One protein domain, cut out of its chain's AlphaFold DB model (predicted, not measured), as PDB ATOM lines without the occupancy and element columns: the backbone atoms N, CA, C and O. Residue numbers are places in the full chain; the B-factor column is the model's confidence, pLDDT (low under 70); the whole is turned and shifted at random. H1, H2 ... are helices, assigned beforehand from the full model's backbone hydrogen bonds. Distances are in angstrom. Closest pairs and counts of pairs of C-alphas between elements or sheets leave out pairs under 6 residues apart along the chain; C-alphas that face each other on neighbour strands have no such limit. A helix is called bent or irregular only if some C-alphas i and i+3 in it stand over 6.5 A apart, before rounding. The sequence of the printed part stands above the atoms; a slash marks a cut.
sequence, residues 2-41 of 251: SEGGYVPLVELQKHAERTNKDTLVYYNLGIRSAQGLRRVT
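What this domain is: This is residues 2 to 41 of the 251 residues of an uncharacterized protein of Trypanosoma cruzi Dm28c (UniProt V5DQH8). This is a piece with little regular structure: a mostly irregular strip of chain that folds back on itself as a long, narrow loop, with the short helix H1 in the outgoing run and the tiny H2 in the returning run. The turn lies in the link at residues 16 to 26, and the last residues run on as a tail that adds to the length. The printed part has 40 residues with two named helices, H1 then H2, and no named strand; the class is all helix, but named elements hold only 12 residues. It is loose, with a radius of gyration of the C-alphas of 11.9 A, and spans 40 by 19 by 11 A.

How they stand to each other: Look first at H1, residues 8 to 15, then at H2, residues 27 to 30. They only just touch, with 3 pairs of C-alphas within 8 A; the closest C-alphas, of Leu 9 and Gly 30, are 4.4 A apart. In H1 every O i to N i+4 pair is within hydrogen-bond range; H2 is too short for such a pair.

Where its parts are: Find C-alpha 8 at (258.861, 247.678, 302.536); from there H1 runs 10.8 A to C-alpha 15. H2 runs 5.0 A, ending at C-alpha 30, (259.919, 250.328, 297.256).

The domain as a whole: The C-alphas of Thr 19 and Thr 41 are farthest apart, 40.9 A. The printed part has no cut, the link from H1 to H2 is long, and no printed residue is under 70 in pLDDT.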
ATOM      1  N   SER A   2     255.147 257.638 309.248       92.31
ATOM      2  CA  SER A   2     254.707 257.183 310.570       92.31
ATOM      3  C   SER A   2     255.919 256.887 311.460       92.31
ATOM      4  O   SER A   2     256.921 256.367 310.968       92.31
ATOM      5  N   GLU A   3     255.840 257.212 312.752       92.06
ATOM      6  CA  GLU A   3     256.838 256.757 313.727       92.06
ATOM      7  C   GLU A   3     256.828 255.227 313.791       92.06
ATOM      8  O   GLU A   3     255.762 254.613 313.790       92.06
ATOM      9  N   GLY A   4     258.009 254.603 313.741       88.88
ATOM     10  CA  GLY A   4     258.126 253.147 313.573       88.88
ATOM     11  C   GLY A   4     257.528 252.611 312.261       88.88
ATOM     12  O   GLY A   4     257.265 251.418 312.149       88.88
ATOM     13  N   GLY A   5     257.272 253.483 311.281       87.69
ATOM     14  CA  GLY A   5     256.571 253.140 310.051       87.69
ATOM     15  C   GLY A   5     257.326 252.139 309.182       87.69
ATOM     16  O   GLY A   5     258.530 252.257 308.958       87.69
ATOM     17  N   TYR A   6     256.583 251.181 308.635       92.31
ATOM     18  CA  TYR A   6     257.107 250.154 307.751       92.31
ATOM     19  C   TYR A   6     257.644 250.738 306.437       92.31
ATOM     20  O   TYR A   6     256.926 251.426 305.699       92.31
ATOM     21  N   VAL A   7     258.902 250.424 306.119       93.88
ATOM     22  CA  VAL A   7     259.521 250.723 304.821       93.88
ATOM     23  C   VAL A   7     259.747 249.398 304.085       93.88
ATOM     24  O   VAL A   7     260.761 248.737 304.325       93.88
ATOM     25  N   PRO A   8     258.837 248.996 303.174       91.25
ATOM     26  CA  PRO A   8     258.861 247.678 302.536       91.25
ATOM     27  C   PRO A   8     260.162 247.397 301.791       91.25
ATOM     28  O   PRO A   8     260.609 246.257 301.750       91.25
ATOM     29  N   LEU A   9     260.805 248.429 301.231       93.25
ATOM     30  CA  LEU A   9     262.079 248.255 300.538       93.25
ATOM     31  C   LEU A   9     263.137 247.634 301.460       93.25
ATOM     32  O   LEU A   9     263.844 246.732 301.033       93.25
ATOM     33  N   VAL A  10     263.221 248.069 302.719       91.44
ATOM     34  CA  VAL A  10     264.223 247.571 303.674       91.44
ATOM     35  C   VAL A  10     263.990 246.094 303.986       91.44
ATOM     36  O   VAL A  10     264.937 245.309 303.996       91.44
ATOM     37  N   GLU A  11     262.736 245.696 304.182       91.31
ATOM     38  CA  GLU A  11     262.388 244.311 304.503       91.31
ATOM     39  C   GLU A  11     262.554 243.377 303.301       91.31
ATOM     40  O   GLU A  11     263.187 242.328 303.410       91.31
ATOM     41  N   LEU A  12     262.099 243.802 302.119       90.94
ATOM     42  CA  LEU A  12     262.293 243.063 300.869       90.94
ATOM     43  C   LEU A  12     263.778 242.835 300.575       90.94
ATOM     44  O   LEU A  12     264.164 241.771 300.103       90.94
ATOM     45  N   GLN A  13     264.624 243.813 300.897       91.88
ATOM     46  CA  GLN A  13     266.069 243.693 300.763       91.88
ATOM     47  C   GLN A  13     266.724 242.789 301.815       91.88
ATOM     48  O   GLN A  13     267.754 242.183 301.527       91.88
ATOM     49  N   LYS A  14     266.157 242.702 303.023       91.31
ATOM     50  CA  LYS A  14     266.631 241.808 304.090       91.31
ATOM     51  C   LYS A  14     266.357 240.338 303.766       91.31
ATOM     52  O   LYS A  14     267.158 239.483 304.130       91.31
ATOM     53  N   HIS A  15     265.242 240.062 303.092       89.25
ATOM     54  CA  HIS A  15     264.800 238.706 302.755       89.25
ATOM     55  C   HIS A  15     265.171 238.256 301.334       89.25
ATOM     56  O   HIS A  15     264.903 237.113 300.975       89.25
ATOM     57  N   ALA A  16     265.791 239.121 300.526       89.19
ATOM     58  CA  ALA A  16     266.281 238.760 299.201       89.19
ATOM     59  C   ALA A  16     267.664 238.091 299.268       89.19
ATOM     60  O   ALA A  16     268.581 238.594 299.922       89.19
ATOM     61  N   GLU A  17     267.847 237.003 298.521       83.06
ATOM     62  CA  GLU A  17     269.167 236.421 298.273       83.06
ATOM     63  C   GLU A  17     269.977 237.363 297.373       83.06
ATOM     64  O   GLU A  17     269.646 237.599 296.211       83.06
ATOM     65  N   ARG A  18     271.030 237.964 297.931       77.25
ATOM     66  CA  ARG A  18     271.817 239.003 297.256       77.25
ATOM     67  C   ARG A  18     273.114 238.434 296.699       77.25
ATOM     68  O   ARG A  18     274.096 238.308 297.423       77.25
ATOM     69  N   THR A  19     273.134 238.169 295.394       82.00
ATOM     70  CA  THR A  19     274.363 237.884 294.629       82.00
ATOM     71  C   THR A  19     275.153 239.158 294.321       82.00
ATOM     72  O   THR A  19     276.377 239.155 294.395       82.00
ATOM     73  N   ASN A  20     274.461 240.266 294.034       87.44
ATOM     74  CA  ASN A  20     275.040 241.603 293.898       87.44
ATOM     75  C   ASN A  20     274.275 242.579 294.806       87.44
ATOM     76  O   ASN A  20     273.051 242.665 294.725       87.44
ATOM     77  N   LYS A  21     274.984 243.303 295.683       83.38
ATOM     78  CA  LYS A  21     274.372 244.241 296.641       83.38
ATOM     79  C   LYS A  21     273.850 245.524 295.986       83.38
ATOM     80  O   LYS A  21     272.979 246.162 296.572       83.38
ATOM     81  N   ASP A  22     274.330 245.855 294.790       87.38
ATOM     82  CA  ASP A  22     273.924 247.065 294.067       87.38
ATOM     83  C   ASP A  22     272.573 246.888 293.355       87.38
ATOM     84  O   ASP A  22     271.870 247.860 293.071       87.38
ATOM     85  N   THR A  23     272.158 245.640 293.110       87.25
ATOM     86  CA  THR A  23     270.893 245.327 292.439       87.25
ATOM     87  C   THR A  23     269.771 245.149 293.460       87.25
ATOM     88  O   THR A  23     269.603 244.089 294.062       87.25
ATOM     89  N   LEU A  24     268.965 246.195 293.650       89.81
ATOM     90  CA  LEU A  24     267.849 246.187 294.599       89.81
ATOM     91  C   LEU A  24     266.567 245.609 293.974       89.81
ATOM     92  O   LEU A  24     265.983 246.182 293.052       89.81
ATOM     93  N   VAL A  25     266.075 244.497 294.526       89.25
ATOM     94  CA  VAL A  25     264.783 243.895 294.138       89.25
ATOM     95  C   VAL A  25     263.610 244.847 294.443       89.25
ATOM     96  O   VAL A  25     263.586 245.494 295.488       89.25
ATOM     97  N   TYR A  26     262.627 244.941 293.541       89.88
ATOM     98  CA  TYR A  26     261.438 245.807 293.676       89.88
ATOM     99  C   TYR A  26     261.729 247.303 293.917       89.88
ATOM    100  O   TYR A  26     260.872 248.030 294.423       89.88
ATOM    101  N   TYR A  27     262.903 247.796 293.507       91.81
ATOM    102  CA  TYR A  27     263.342 249.176 293.745       91.81
ATOM    103  C   TYR A  27     262.314 250.241 293.338       91.81
ATOM    104  O   TYR A  27     261.959 251.094 294.148       91.81
ATOM    105  N   ASN A  28     261.775 250.162 292.116       93.31
ATOM    106  CA  ASN A  28     260.853 251.173 291.582       93.31
ATOM    107  C   ASN A  28     259.570 251.329 292.415       93.31
ATOM    108  O   ASN A  28     259.005 252.423 292.474       93.31
ATOM    109  N   LEU A  29     259.122 250.248 293.059       91.69
ATOM    110  CA  LEU A  29     257.971 250.266 293.956       91.69
ATOM    111  C   LEU A  29     258.388 250.696 295.367       91.69
ATOM    112  O   LEU A  29     257.770 251.584 295.958       91.69
ATOM    113  N   GLY A  30     259.457 250.096 295.893       90.00
ATOM    114  CA  GLY A  30     259.919 250.328 297.256       90.00
ATOM    115  C   GLY A  30     260.391 251.762 297.503       90.00
ATOM    116  O   GLY A  30     260.104 252.315 298.556       90.00
ATOM    117  N   ILE A  31     261.017 252.413 296.518       92.38
ATOM    118  CA  ILE A  31     261.517 253.791 296.657       92.38
ATOM    119  C   ILE A  31     260.393 254.829 296.802       92.38
ATOM    120  O   ILE A  31     260.604 255.923 297.318       92.38
ATOM    121  N   ARG A  32     259.180 254.493 296.348       91.81
ATOM    122  CA  ARG A  32     257.995 255.362 296.423       91.81
ATOM    123  C   ARG A  32     257.112 255.052 297.630       91.81
ATOM    124  O   ARG A  32     256.149 255.777 297.870       91.81
ATOM    125  N   SER A  33     257.421 253.983 298.365       90.25
ATOM    126  CA  SER A  33     256.515 253.383 299.337       90.25
ATOM    127  C   SER A  33     257.134 253.386 300.727       90.25
ATOM    128  O   SER A  33     258.116 252.702 300.991       90.25
ATOM    129  N   ALA A  34     256.514 254.130 301.634       93.88
ATOM    130  CA  ALA A  34     256.773 254.052 303.063       93.88
ATOM    131  C   ALA A  34     255.479 254.369 303.816       93.88
ATOM    132  O   ALA A  34     254.668 255.190 303.368       93.88
ATOM    133  N   GLN A  35     255.275 253.715 304.957       93.44
ATOM    134  CA  GLN A  35     254.066 253.891 305.750       93.44
ATOM    135  C   GLN A  35     253.925 255.348 306.218       93.44
ATOM    136  O   GLN A  35     254.827 255.939 306.820       93.44
ATOM    137  N   GLY A  36     252.779 255.952 305.900       90.06
ATOM    138  CA  GLY A  36     252.479 257.334 306.282       90.06
ATOM    139  C   GLY A  36     253.395 258.380 305.632       90.06
ATOM    140  O   GLY A  36     253.585 259.466 306.190       90.06
ATOM    141  N   LEU A  37     254.015 258.082 304.486       92.81
ATOM    142  CA  LEU A  37     254.782 259.073 303.734       92.81
ATOM    143  C   LEU A  37     253.832 260.027 302.999       92.81
ATOM    144  O   LEU A  37     253.056 259.620 302.140       92.81
ATOM    145  N   ARG A  38     253.897 261.313 303.344       92.38
ATOM    146  CA  ARG A  38     253.134 262.386 302.700       92.38
ATOM    147  C   ARG A  38     254.066 263.554 302.417       92.38
ATOM    148  O   ARG A  38     254.957 263.836 303.214       92.38
ATOM    149  N   ARG A  39     253.838 264.246 301.303       91.88
ATOM    150  CA  ARG A  39     254.430 265.567 301.071       91.88
ATOM    151  C   ARG A  39     253.616 266.571 301.878       91.88
ATOM    152  O   ARG A  39     252.424 266.719 301.621       91.88
ATOM    153  N   VAL A  40     254.236 267.193 302.874       91.62
ATOM    154  CA  VAL A  40     253.569 268.164 303.746       91.62
ATOM    155  C   VAL A  40     253.820 269.562 303.204       91.62
ATOM    156  O   VAL A  40     254.958 269.951 302.962       91.62
ATOM    157  N   THR A  41     252.741 270.306 303.007       91.38
ATOM    158  CA  THR A  41     252.766 271.730 302.677       91.38
ATOM    159  C   THR A  41     251.884 272.463 303.670       91.38
ATOM    160  O   THR A  41     250.893 271.902 304.137       91.38
TER     161      THR A  41